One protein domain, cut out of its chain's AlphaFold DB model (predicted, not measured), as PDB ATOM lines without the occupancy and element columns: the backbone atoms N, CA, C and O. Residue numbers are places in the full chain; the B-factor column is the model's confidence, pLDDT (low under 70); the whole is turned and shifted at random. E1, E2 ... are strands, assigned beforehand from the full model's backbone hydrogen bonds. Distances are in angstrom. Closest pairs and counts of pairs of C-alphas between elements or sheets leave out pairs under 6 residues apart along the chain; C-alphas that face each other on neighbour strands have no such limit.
ATOM      1  N   THR A  96     181.208 150.696 180.603       95.31
ATOM      2  CA  THR A  96     180.670 149.341 180.485       95.31
ATOM      3  C   THR A  96     180.337 148.757 181.855       95.31
ATOM      4  O   THR A  96     181.104 148.835 182.811       95.31
ATOM      5  N   GLU A  97     179.182 148.114 181.938       96.06
ATOM      6  CA  GLU A  97     178.706 147.375 183.101       96.06
ATOM      7  C   GLU A  97     178.341 145.943 182.688       96.06
ATOM      8  O   GLU A  97     177.868 145.703 181.573       96.06
ATOM      9  N   LEU A  98     178.568 144.989 183.586       97.88
ATOM     10  CA  LEU A  98     178.230 143.578 183.436       97.88
ATOM     11  C   LEU A  98     176.993 143.260 184.260       97.88
ATOM     12  O   LEU A  98     176.965 143.529 185.457       97.88
ATOM     13  N   TYR A  99     176.019 142.618 183.635       98.12
ATOM     14  CA  TYR A  99     174.750 142.262 184.243       98.12
ATOM     15  C   TYR A  99     174.493 140.764 184.162       98.12
ATOM     16  O   TYR A  99     174.867 140.115 183.180       98.12
ATOM     17  N   ASP A 100     173.775 140.236 185.146       98.12
ATOM     18  CA  ASP A 100     173.077 138.965 184.993       98.12
ATOM     19  C   ASP A 100     171.959 139.158 183.959       98.12
ATOM     20  O   ASP A 100     171.049 139.973 184.120       98.12
ATOM     21  N   GLY A 101     172.033 138.407 182.863       97.00
ATOM     22  CA  GLY A 101     171.070 138.481 181.773       97.00
ATOM     23  C   GLY A 101     169.670 137.984 182.133       97.00
ATOM     24  O   GLY A 101     168.734 138.284 181.394       97.00
ATOM     25  N   THR A 102     169.520 137.250 183.237       95.38
ATOM     26  CA  THR A 102     168.233 136.734 183.718       95.38
ATOM     27  C   THR A 102     167.600 137.680 184.730       95.38
ATOM     28  O   THR A 102     166.465 138.108 184.535       95.38
ATOM     29  N   SER A 103     168.317 138.001 185.810       96.69
ATOM     30  CA  SER A 103     167.786 138.838 186.895       96.69
ATOM     31  C   SER A 103     167.877 140.337 186.599       96.69
ATOM     32  O   SER A 103     167.100 141.120 187.142       96.69
ATOM     33  N   GLY A 104     168.804 140.748 185.729       96.50
ATOM     34  CA  GLY A 104     169.137 142.153 185.508       96.50
ATOM     35  C   GLY A 104     169.999 142.763 186.616       96.50
ATOM     36  O   GLY A 104     170.197 143.976 186.609       96.50
ATOM     37  N   GLU A 105     170.503 141.961 187.556       96.94
ATOM     38  CA  GLU A 105     171.392 142.418 188.622       96.94
ATOM     39  C   GLU A 105     172.751 142.864 188.060       96.94
ATOM     40  O   GLU A 105     173.305 142.229 187.158       96.94
ATOM     41  N   LEU A 106     173.288 143.967 188.588       95.62
ATOM     42  CA  LEU A 106     174.623 144.457 188.252       95.62
ATOM     43  C   LEU A 106     175.678 143.574 188.930       95.62
ATOM     44  O   LEU A 106     175.733 143.494 190.153       95.62
ATOM     45  N   ILE A 107     176.547 142.961 188.132       95.75
ATOM     46  CA  ILE A 107     177.630 142.087 188.599       95.75
ATOM     47  C   ILE A 107     178.931 142.870 188.770       95.75
ATOM     48  O   ILE A 107     179.638 142.700 189.759       95.75
ATOM     49  N   ALA A 108     179.286 143.690 187.779       94.25
ATOM     50  CA  ALA A 108     180.537 144.438 187.780       94.25
ATOM     51  C   ALA A 108     180.404 145.739 186.990       94.25
ATOM     52  O   ALA A 108     179.659 145.819 186.018       94.25
ATOM     53  N   THR A 109     181.171 146.747 187.391       92.31
ATOM     54  CA  THR A 109     181.342 148.008 186.655       92.31
ATOM     55  C   THR A 109     182.783 148.085 186.179       92.31
ATOM     56  O   THR A 109     183.684 147.664 186.910       92.31
ATOM     57  N   GLU A 110     183.013 148.574 184.960       91.44
ATOM     58  CA  GLU A 110     184.376 148.764 184.480       91.44
ATOM     59  C   GLU A 110     185.145 149.681 185.437       91.44
ATOM     60  O   GLU A 110     184.632 150.686 185.930       91.44
ATOM     61  N   ASN A 111     186.389 149.312 185.723       88.25
ATOM     62  CA  ASN A 111     187.250 150.108 186.580       88.25
ATOM     63  C   ASN A 111     188.646 150.213 185.950       88.25
ATOM     64  O   ASN A 111     189.478 149.312 186.127       88.25
ATOM     65  N   PRO A 112     188.924 151.301 185.211       86.12
ATOM     66  CA  PRO A 112     190.210 151.508 184.552       86.12
ATOM     67  C   PRO A 112     191.396 151.499 185.522       86.12
ATOM     68  O   PRO A 112     192.491 151.085 185.144       86.12
ATOM     69  N   ALA A 113     191.190 151.893 186.785       82.81
ATOM     70  CA  ALA A 113     192.254 151.947 187.787       82.81
ATOM     71  C   ALA A 113     192.828 150.566 188.143       82.81
ATOM     72  O   ALA A 113     193.985 150.465 188.539       82.81
ATOM     73  N   TYR A 114     192.049 149.500 187.950       83.38
ATOM     74  CA  TYR A 114     192.496 148.115 188.130       83.38
ATOM     75  C   TYR A 114     192.744 147.409 186.792       83.38
ATOM     76  O   TYR A 114     192.671 146.183 186.696       83.38
ATOM     77  N   GLY A 115     193.014 148.179 185.731       86.12
ATOM     78  CA  GLY A 115     193.192 147.640 184.386       86.12
ATOM     79  C   GLY A 115     191.954 146.889 183.906       86.12
ATOM     80  O   GLY A 115     192.095 145.853 183.263       86.12
ATOM     81  N   TYR A 116     190.762 147.382 184.268       92.81
ATOM     82  CA  TYR A 116     189.460 146.817 183.903       92.81
ATOM     83  C   TYR A 116     189.130 145.460 184.541       92.81
ATOM     84  O   TYR A 116     188.107 144.860 184.217       92.81
ATOM     85  N   ARG A 117     189.969 144.967 185.461       94.38
ATOM     86  CA  ARG A 117     189.835 143.641 186.076       94.38
ATOM     87  C   ARG A 117     189.086 143.713 187.398       94.38
ATOM     88  O   ARG A 117     189.352 144.579 188.224       94.38
ATOM     89  N   PHE A 118     188.205 142.743 187.615       92.94
ATOM     90  CA  PHE A 118     187.489 142.557 188.882       92.94
ATOM     91  C   PHE A 118     187.691 141.154 189.480       92.94
ATOM     92  O   PHE A 118     187.341 140.931 190.635       92.94
ATOM     93  N   VAL A 119     188.316 140.226 188.741       93.94
ATOM     94  CA  VAL A 119     188.856 138.969 189.284       93.94
ATOM     95  C   VAL A 119     190.312 138.827 188.862       93.94
ATOM     96  O   VAL A 119     190.636 138.945 187.680       93.94
ATOM     97  N   ILE A 120     191.190 138.540 189.823       92.94
ATOM     98  CA  ILE A 120     192.614 138.292 189.585       92.94
ATOM     99  C   ILE A 120     192.979 136.961 190.239       92.94
ATOM    100  O   ILE A 120     192.920 136.820 191.459       92.94
ATOM    101  N   GLY A 121     193.353 135.988 189.412       92.00
ATOM    102  CA  GLY A 121     193.854 134.686 189.828       92.00
ATOM    103  C   GLY A 121     195.316 134.468 189.414       92.00
ATOM    104  O   GLY A 121     195.890 135.247 188.648       92.00
ATOM    105  N   PRO A 122     195.943 133.376 189.881       91.50
ATOM    106  CA  PRO A 122     197.356 133.095 189.613       91.50
ATOM    107  C   PRO A 122     197.669 132.778 188.143       91.50
ATOM    108  O   PRO A 122     198.815 132.930 187.735       91.50
ATOM    109  N   ALA A 123     196.677 132.329 187.363       94.00
ATOM    110  CA  ALA A 123     196.842 131.949 185.954       94.00
ATOM    111  C   ALA A 123     195.903 132.696 184.990       94.00
ATOM    112  O   ALA A 123     195.977 132.498 183.775       94.00
ATOM    113  N   TYR A 124     194.999 133.527 185.513       95.81
ATOM    114  CA  TYR A 124     194.023 134.257 184.718       95.81
ATOM    115  C   TYR A 124     193.597 135.555 185.405       95.81
ATOM    116  O   TYR A 124     193.722 135.705 186.620       95.81
ATOM    117  N   ALA A 125     193.031 136.469 184.631       97.00
ATOM    118  CA  ALA A 125     192.259 137.588 185.144       97.00
ATOM    119  C   ALA A 125     190.988 137.765 184.313       97.00
ATOM    120  O   ALA A 125     190.983 137.477 183.113       97.00
ATOM    121  N   VAL A 126     189.925 138.241 184.958       97.38
ATOM    122  CA  VAL A 126     188.646 138.563 184.318       97.38
ATOM    123  C   VAL A 126     188.388 140.050 184.475       97.38
ATOM    124  O   VAL A 126     188.556 140.613 185.564       97.38
ATOM    125  N   GLY A 127     187.974 140.680 183.384       97.12
ATOM    126  CA  GLY A 127     187.654 142.094 183.357       97.12
ATOM    127  C   GLY A 127     186.572 142.438 182.350       97.12
ATOM    128  O   GLY A 127     186.098 141.576 181.610       97.12
ATOM    129  N   ILE A 128     186.169 143.705 182.359       97.44
ATOM    130  CA  ILE A 128     185.213 144.282 181.415       97.44
ATOM    131  C   ILE A 128     185.702 145.641 180.933       97.44
ATOM    132  O   ILE A 128     186.059 146.499 181.736       97.44
ATOM    133  N   ASP A 129     185.694 145.833 179.621       95.50
ATOM    134  CA  ASP A 129     186.056 147.086 178.961       95.50
ATOM    135  C   ASP A 129     184.975 147.494 177.940       95.50
ATOM    136  O   ASP A 129     183.899 146.890 177.853       95.50
ATOM    137  N   ALA A 130     185.247 148.519 177.130       94.94
ATOM    138  CA  ALA A 130     184.344 148.994 176.078       94.94
ATOM    139  C   ALA A 130     183.965 147.926 175.024       94.94
ATOM    140  O   ALA A 130     182.999 148.107 174.286       94.94
ATOM    141  N   HIS A 131     184.706 146.818 174.940       96.12
ATOM    142  CA  HIS A 131     184.490 145.718 173.999       96.12
ATOM    143  C   HIS A 131     183.892 144.466 174.660       96.12
ATOM    144  O   HIS A 131     183.796 143.421 174.014       96.12
ATOM    145  N   GLY A 132     183.493 144.550 175.929       97.31
ATOM    146  CA  GLY A 132     182.795 143.488 176.644       97.31
ATOM    147  C   GLY A 132     183.633 142.822 177.733       97.31
ATOM    148  O   GLY A 132     184.643 143.353 178.193       97.31
ATOM    149  N   LEU A 133     183.183 141.646 178.168       98.25
ATOM    150  CA  LEU A 133     183.894 140.823 179.136       98.25
ATOM    151  C   LEU A 133     185.075 140.156 178.452       98.25
ATOM    152  O   LEU A 133     184.924 139.602 177.363       98.25
ATOM    153  N   PHE A 134     186.222 140.159 179.116       97.94
ATOM    154  CA  PHE A 134     187.417 139.480 178.651       97.94
ATOM    155  C   PHE A 134     188.021 138.595 179.738       97.94
ATOM    156  O   PHE A 134     187.882 138.842 180.939       97.94
ATOM    157  N   VAL A 135     188.736 137.569 179.286       98.00
ATOM    158  CA  VAL A 135     189.580 136.719 180.124       98.00
ATOM    159  C   VAL A 135     190.972 136.716 179.522       98.00
ATOM    160  O   VAL A 135     191.135 136.409 178.342       98.00
ATOM    161  N   VAL A 136     191.981 137.026 180.329       97.56
ATOM    162  CA  VAL A 136     193.392 136.944 179.934       97.56
ATOM    163  C   VAL A 136     194.118 135.907 180.774       97.56
ATOM    164  O   VAL A 136     193.760 135.686 181.929       97.56
ATOM    165  N   SER A 137     195.151 135.279 180.217       96.19
ATOM    166  CA  SER A 137     196.091 134.484 181.000       96.19
ATOM    167  C   SER A 137     197.043 135.387 181.777       96.19
ATOM    168  O   SER A 137     197.455 136.443 181.299       96.19
ATOM    169  N   THR A 138     197.456 134.949 182.961       92.12
ATOM    170  CA  THR A 138     198.517 135.601 183.737       92.12
ATOM    171  C   THR A 138     199.710 134.646 183.883       92.12
ATOM    172  O   THR A 138     199.522 133.429 183.923       92.12
ATOM    173  N   PRO A 139     200.961 135.147 183.878       90.94
ATOM    174  CA  PRO A 139     201.374 136.541 183.676       90.94
ATOM    175  C   PRO A 139     201.531 136.935 182.192       90.94
ATOM    176  O   PRO A 139     201.990 138.031 181.903       90.94
ATOM    177  N   ALA A 140     201.219 136.041 181.247       91.38
ATOM    178  CA  ALA A 140     201.500 136.260 179.824       91.38
ATOM    179  C   ALA A 140     200.595 137.307 179.145       91.38
ATOM    180  O   ALA A 140     200.888 137.696 178.017       91.38
ATOM    181  N   GLU A 141     199.510 137.735 179.799       94.06
ATOM    182  CA  GLU A 141     198.555 138.742 179.311       94.06
ATOM    183  C   GLU A 141     197.947 138.391 177.943       94.06
ATOM    184  O   GLU A 141     197.601 139.257 177.139       94.06
ATOM    185  N   LYS A 142     197.813 137.092 177.651       96.56
ATOM    186  CA  LYS A 142     197.198 136.626 176.407       96.56
ATOM    187  C   LYS A 142     195.689 136.562 176.588       96.56
ATOM    188  O   LYS A 142     195.217 135.815 177.442       96.56
ATOM    189  N   GLU A 143     194.938 137.259 175.741       97.31
ATOM    190  CA  GLU A 143     193.481 137.120 175.688       97.31
ATOM    191  C   GLU A 143     193.092 135.678 175.328       97.31
ATOM    192  O   GLU A 143     193.528 135.116 174.320       97.31
ATOM    193  N   LEU A 144     192.312 135.067 176.215       97.25
ATOM    194  CA  LEU A 144     191.771 133.718 176.085       97.25
ATOM    195  C   LEU A 144     190.325 133.750 175.598       97.25
ATOM    196  O   LEU A 144     189.891 132.819 174.927       97.25
ATOM    197  N   PHE A 145     189.589 134.805 175.950       98.06
ATOM    198  CA  PHE A 145     188.180 134.951 175.623       98.06
ATOM    199  C   PHE A 145     187.757 136.411 175.644       98.06
ATOM    200  O   PHE A 145     188.270 137.204 176.437       98.06
ATOM    201  N   ARG A 146     186.760 136.719 174.815       98.00
ATOM    202  CA  ARG A 146     186.051 137.993 174.795       98.00
ATOM    203  C   ARG A 146     184.600 137.766 174.395       98.00
ATOM    204  O   ARG A 146     184.353 136.922 173.543       98.00
ATOM    205  N   GLY A 147     183.664 138.528 174.949       97.75
ATOM    206  CA  GLY A 147     182.266 138.498 174.520       97.75
ATOM    207  C   GLY A 147     181.417 139.580 175.180       97.75
ATOM    208  O   GLY A 147     181.762 140.090 176.245       97.75
ATOM    209  N   SER A 148     180.290 139.921 174.555       97.81
ATOM    210  CA  SER A 148     179.320 140.887 175.100       97.81
ATOM    211  C   SER A 148     178.018 140.232 175.557       97.81
ATOM    212  O   SER A 148     177.341 140.740 176.454       97.81
ATOM    213  N   ARG A 149     177.672 139.083 174.968       98.25
ATOM    214  CA  ARG A 149     176.558 138.229 175.379       98.25
ATOM    215  C   ARG A 149     177.112 136.840 175.620       98.25
ATOM    216  O   ARG A 149     177.452 136.132 174.683       98.25
ATOM    217  N   ILE A 150     177.246 136.464 176.881       98.56
ATOM    218  CA  ILE A 150     177.980 135.261 177.266       98.56
ATOM    219  C   ILE A 150     177.019 134.278 177.905       98.56
ATOM    220  O   ILE A 150     176.216 134.652 178.760       98.56
ATOM    221  N   ARG A 151     177.120 133.011 177.519       98.44
ATOM    222  CA  ARG A 151     176.546 131.917 178.297       98.44
ATOM    223  C   ARG A 151     177.589 131.430 179.286       98.44
ATOM    224  O   ARG A 151     178.728 131.173 178.909       98.44
ATOM    225  N   GLN A 152     177.163 131.273 180.529       98.19
ATOM    226  CA  GLN A 152     177.957 130.692 181.596       98.19
ATOM    227  C   GLN A 152     177.311 129.377 182.038       98.19
ATOM    228  O   GLN A 152     176.136 129.338 182.408       98.19
ATOM    229  N   ARG A 153     178.084 128.291 182.014       97.81
ATOM    230  CA  ARG A 153     177.692 126.994 182.575       97.81
ATOM    231  C   ARG A 153     178.630 126.649 183.721       97.81
ATOM    232  O   ARG A 153     179.821 126.453 183.500       97.81
ATOM    233  N   THR A 154     178.092 126.578 184.929       97.44
ATOM    234  CA  THR A 154     178.868 126.284 186.136       97.44
ATOM    235  C   THR A 154     179.297 124.816 186.192       97.44
ATOM    236  O   THR A 154     178.604 123.926 185.692       97.44
ATOM    237  N   ASP A 155     180.466 124.575 186.780       96.25
ATOM    238  CA  ASP A 155     181.075 123.264 187.006       96.25
ATOM    239  C   ASP A 155     181.841 123.311 188.339       96.25
ATOM    240  O   ASP A 155     183.016 123.676 188.403       96.25
ATOM    241  N   GLY A 156     181.121 123.060 189.438       95.38
ATOM    242  CA  GLY A 156     181.612 123.349 190.787       95.38
ATOM    243  C   GLY A 156     181.889 124.845 190.966       95.38
ATOM    244  O   GLY A 156     181.019 125.671 190.695       95.38
ATOM    245  N   ASP A 157     183.112 125.178 191.384       95.25
ATOM    246  CA  ASP A 157     183.583 126.562 191.547       95.25
ATOM    247  C   ASP A 157     184.121 127.176 190.241       95.25
ATOM    248  O   ASP A 157     184.543 128.333 190.220       95.25
ATOM    249  N   ALA A 158     184.118 126.414 189.147       96.69
ATOM    250  CA  ALA A 158     184.543 126.856 187.828       96.69
ATOM    251  C   ALA A 158     183.340 127.137 186.917       96.69
ATOM    252  O   ALA A 158     182.198 126.770 187.207       96.69
ATOM    253  N   ALA A 159     183.599 127.776 185.780       97.50
ATOM    254  CA  ALA A 159     182.585 128.009 184.770       97.50
ATOM    255  C   ALA A 159     183.132 127.885 183.348       97.50
ATOM    256  O   ALA A 159     184.235 128.326 183.030       97.50
ATOM    257  N   TRP A 160     182.313 127.306 182.479       98.19
ATOM    258  CA  TRP A 160     182.507 127.326 181.040       98.19
ATOM    259  C   TRP A 160     181.827 128.562 180.458       98.19
ATOM    260  O   TRP A 160     180.648 128.800 180.736       98.19
ATOM    261  N   LEU A 161     182.564 129.332 179.658       98.44
ATOM    262  CA  LEU A 161     182.073 130.534 178.989       98.44
ATOM    263  C   LEU A 161     181.991 130.300 177.482       98.44
ATOM    264  O   LEU A 161     182.975 129.883 176.869       98.44
ATOM    265  N   SER A 162     180.843 130.620 176.888       98.31
ATOM    266  CA  SER A 162     180.649 130.692 175.436       98.31
ATOM    267  C   SER A 162     180.160 132.074 175.016       98.31
ATOM    268  O   SER A 162     179.282 132.655 175.655       98.31
ATOM    269  N   ASP A 163     180.701 132.588 173.911       98.06
ATOM    270  CA  ASP A 163     180.215 133.811 173.277       98.06
ATOM    271  C   ASP A 163     178.969 133.483 172.442       98.06
ATOM    272  O   ASP A 163     179.025 132.720 171.476       98.06
ATOM    273  N   LEU A 164     177.821 134.037 172.828       97.69
ATOM    274  CA  LEU A 164     176.552 133.820 172.133       97.69
ATOM    275  C   LEU A 164     176.497 134.530 170.780       97.69
ATOM    276  O   LEU A 164     175.696 134.131 169.934       97.69
ATOM    277  N   ASP A 165     177.318 135.561 170.578       97.44
ATOM    278  CA  ASP A 165     177.394 136.287 169.313       97.44
ATOM    279  C   ASP A 165     178.392 135.629 168.337       97.44
ATOM    280  O   ASP A 165     178.358 135.916 167.140       97.44
ATOM    281  N   ARG A 166     179.245 134.713 168.826       96.00
ATOM    282  CA  ARG A 166     180.235 133.944 168.047       96.00
ATOM    283  C   ARG A 166     180.224 132.458 168.444       96.00
ATOM    284  O   ARG A 166     181.190 131.964 169.034       96.00
ATOM    285  N   PRO A 167     179.128 131.728 168.148       93.56
ATOM    286  CA  PRO A 167     178.922 130.350 168.605       93.56
ATOM    287  C   PRO A 167     179.912 129.336 168.010       93.56
ATOM    288  O   PRO A 167     179.974 128.198 168.468       93.56
ATOM    289  N   GLU A 168     180.659 129.716 166.975       95.44
ATOM    290  CA  GLU A 168     181.734 128.920 166.392       95.44
ATOM    291  C   GLU A 168     183.009 128.893 167.247       95.44
ATOM    292  O   GLU A 168     183.861 128.025 167.042       95.44
ATOM    293  N   GLN A 169     183.164 129.835 168.184       93.81
ATOM    294  CA  GLN A 169     184.314 129.849 169.078       93.81
ATOM    295  C   GLN A 169     184.179 128.765 170.152       93.81
ATOM    296  O   GLN A 169     183.087 128.549 170.684       93.81
ATOM    297  N   PRO A 170     185.280 128.071 170.489       94.81
ATOM    298  CA  PRO A 170     185.251 127.074 171.545       94.81
ATOM    299  C   PRO A 170     184.916 127.725 172.888       94.81
ATOM    300  O   PRO A 170     185.337 128.850 173.169       94.81
ATOM    301  N   GLU A 171     184.203 126.987 173.739       97.12
ATOM    302  CA  GLU A 171     184.036 127.395 175.131       97.12
ATOM    303  C   GLU A 171     185.402 127.431 175.823       97.12
ATOM    304  O   GLU A 171     186.263 126.580 175.572       97.12
ATOM    305  N   ILE A 172     185.583 128.376 176.741       97.50
ATOM    306  CA  ILE A 172     186.745 128.383 177.631       97.50
ATOM    307  C   ILE A 172     186.332 128.021 179.051       97.50
ATOM    308  O   ILE A 172     185.232 128.349 179.488       97.50
ATOM    309  N   LEU A 173     187.232 127.371 179.783       97.00
ATOM    310  CA  LEU A 173     187.072 127.120 181.210       97.00
ATOM    311  C   LEU A 173     187.773 128.224 182.000       97.00
ATOM    312  O   LEU A 173     188.975 128.443 181.832       97.00
ATOM    313  N   VAL A 174     187.040 128.874 182.900       95.75
ATOM    314  CA  VAL A 174     187.593 129.757 183.929       95.75
ATOM    315  C   VAL A 174     187.396 129.124 185.304       95.75
ATOM    316  O   VAL A 174     186.324 128.586 185.576       95.75
ATOM    317  N   PRO A 175     188.386 129.168 186.209       95.31
ATOM    318  CA  PRO A 175     188.282 128.531 187.522       95.31
ATOM    319  C   PRO A 175     187.599 129.467 188.537       95.31
ATOM    320  O   PRO A 175     188.085 129.648 189.652       95.31
ATOM    321  N   VAL A 176     186.526 130.133 188.105       95.88
ATOM    322  CA  VAL A 176     185.662 130.980 188.930       95.88
ATOM    323  C   VAL A 176     184.278 131.063 188.299       95.88
ATOM    324  O   VAL A 176     184.145 131.151 187.079       95.88
ATOM    325  N   VAL A 177     183.244 131.093 189.131       97.00
ATOM    326  CA  VAL A 177     181.888 131.455 188.715       97.00
ATOM    327  C   VAL A 177     181.721 132.972 188.790       97.00
ATOM    328  O   VAL A 177     181.945 133.580 189.835       97.00
ATOM    329  N   ILE A 178     181.292 133.599 187.695       96.31
ATOM    330  CA  ILE A 178     181.086 135.050 187.623       96.31
ATOM    331  C   ILE A 178     179.632 135.373 187.989       96.31
ATOM    332  O   ILE A 178     178.706 134.704 187.529       96.31
ATOM    333  N   GLY A 179     179.428 136.398 188.823       93.50
ATOM    334  CA  GLY A 179     178.093 136.921 189.141       93.50
ATOM    335  C   GLY A 179     177.170 135.923 189.832       93.50
ATOM    336  O   GLY A 179     176.038 135.741 189.399       93.50
ATOM    337  N   GLY A 180     177.666 135.214 190.849       91.56
ATOM    338  CA  GLY A 180     176.824 134.369 191.707       91.56
ATOM    339  C   GLY A 180     176.151 133.181 191.005       91.56
ATOM    340  O   GLY A 180     175.189 132.634 191.531       91.56
ATOM    341  N   GLY A 181     176.636 132.777 189.827       92.50
ATOM    342  CA  GLY A 181     176.056 131.671 189.059       92.50
ATOM    343  C   GLY A 181     175.057 132.094 187.988       92.50
ATOM    344  O   GLY A 181     174.351 131.233 187.461       92.50
ATOM    345  N   ALA A 182     175.016 133.381 187.625       96.44
ATOM    346  CA  ALA A 182     174.272 133.862 186.464       96.44
ATOM    347  C   ALA A 182     174.540 132.970 185.237       96.44
ATOM    348  O   ALA A 182     175.688 132.703 184.889       96.44
ATOM    349  N   THR A 183     173.489 132.482 184.576       97.56
ATOM    350  CA  THR A 183     173.623 131.578 183.413       97.56
ATOM    351  C   THR A 183     173.886 132.332 182.113       97.56
ATOM    352  O   THR A 183     174.384 131.772 181.135       97.56
ATOM    353  N   THR A 184     173.541 133.618 182.100       98.12
ATOM    354  CA  THR A 184     173.782 134.542 180.997       98.12
ATOM    355  C   THR A 184     174.404 135.802 181.571       98.12
ATOM    356  O   THR A 184     173.892 136.342 182.545       98.12
ATOM    357  N   LEU A 185     175.480 136.283 180.959       98.50
ATOM    358  CA  LEU A 185     176.125 137.542 181.309       98.50
ATOM    359  C   LEU A 185     175.982 138.503 180.130       98.50
ATOM    360  O   LEU A 185     176.194 138.115 178.978       98.50
ATOM    361  N   LEU A 186     175.615 139.750 180.410       98.25
ATOM    362  CA  LEU A 186     175.409 140.778 179.394       98.25
ATOM    363  C   LEU A 186     176.235 142.011 179.724       98.25
ATOM    364  O   LEU A 186     176.110 142.563 180.815       98.25
ATOM    365  N   THR A 187     177.019 142.490 178.767       97.94
ATOM    366  CA  THR A 187     177.669 143.796 178.887       97.94
ATOM    367  C   THR A 187     176.797 144.886 178.295       97.94
ATOM    368  O   THR A 187     176.229 144.712 177.213       97.94
ATOM    369  N   ARG A 188     176.704 146.024 178.978       96.56
ATOM    370  CA  ARG A 188     175.966 147.199 178.511       96.56
ATOM    371  C   ARG A 188     176.794 148.448 178.731       96.56
ATOM    372  O   ARG A 188     177.379 148.620 179.794       96.56
ATOM    373  N   SER A 189     176.791 149.334 177.746       94.50
ATOM    374  CA  SER A 189     177.275 150.695 177.932       94.50
ATOM    375  C   SER A 189     176.199 151.516 178.632       94.50
ATOM    376  O   SER A 189     175.036 151.502 178.221       94.50
ATOM    377  N   ARG A 190     176.588 152.240 179.674       90.94
ATOM    378  CA  ARG A 190     175.715 153.122 180.439       90.94
ATOM    379  C   ARG A 190     176.361 154.498 180.540       90.94
ATOM    380  O   ARG A 190     177.552 154.602 180.831       90.94
ATOM    381  N   SER A 191     175.587 155.550 180.291       89.50
ATOM    382  CA  SER A 191     176.000 156.899 180.675       89.50
ATOM    383  C   SER A 191     176.074 156.970 182.193       89.50
ATOM    384  O   SER A 191     175.144 156.527 182.870       89.50
ATOM    385  N   TYR A 192     177.157 157.512 182.720       88.88
ATOM    386  CA  TYR A 192     177.272 157.759 184.148       88.88
ATOM    387  C   TYR A 192     177.496 159.250 184.383       88.88
ATOM    388  O   TYR A 192     178.190 159.944 183.626       88.88
TER     389      TYR A 192
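This is residues 96 to 192 of the 221 residues of an uncharacterized protein of Kribbellaceae bacterium (UniProt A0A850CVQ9). Two antiparallel sheets lie face to face as a sandwich with crossed strands: the larger sheet, E2 E1 E10 E7 E8 E9, is curled like part of a barrel over the smaller sheet, E3 E4 E5 E6. The chain goes over from one sheet to the other at the links E2 to E3 and E6 to E7. The printed part has 97 residues with ten named strands, E1 to E10 in order along the chain, and no named helix; the class is all strand. The whole is compact and rounded, with a radius of gyration of the C-alphas of 12.3 A and spans of 32 by 28 by 25 A.

Find C-alpha 96 at (180.670, 149.341, 180.485); from there E1 runs to residue 100, 13.6 A. E2 is residues 106 to 109, 7.8 A, and E3 is 117 to 120, 7.0 A. Then come E4, 124 to 129, 16.2 A; E5, 132 to 137, 16.6 A; and E6, 143 to 147, 11.4 A. Look for C-alpha 149 at (176.558, 138.229, 175.379), where E7 begins; it runs to 155, 19.5 A. E8 is 158 to 163, 16.7 A, and E9 is 172 to 174, 6.5 A. E10, the longest strand by residues, is 184 to 192, 23.7 A, ending at C-alpha 192 (177.272, 157.759, 184.148).

Start in the larger sheet, strongly twisted, with E2 and E9 as edge strands. The hairpin E1 and E2 has N 98 and O 108 at 2.8 A. E1 is antiparallel to E10, at 142 degrees, with N 97 and O 188 at 2.8 A; E10 and E7 have N 185 and O 150 at 2.8 A. E7, E8 and E9 form a meander, each strand the antiparallel neighbour of the one before, with N 153 and O 160 at 2.9 A and N 161 and O 172 at 2.8 A. With E10 they form a Greek key, a meander of three and a fourth strand back beside the first. E3 to E6 are a second meander: look at N 126 and O 119, 2.9 A, N 134 and O 127, 2.9 A, and N 135 and O 145, 2.9 A. Where the sheets face each other, their best planes are 26 degrees apart and their strands stand at 55 degrees. Between the sheets, the closest C-alphas of E5 and E10 are Gly 132 and Thr 187, 5.6 A, and those of E6 and E8 are Gly 147 and Asp 163, 5.3 A.

The two C-alphas farthest apart are those of Gly 156 and Ser 191, 35.5 A. The printed part has no cut, and no link is long. The mean pLDDT of the printed part is 95.3, and no printed residue is under 70.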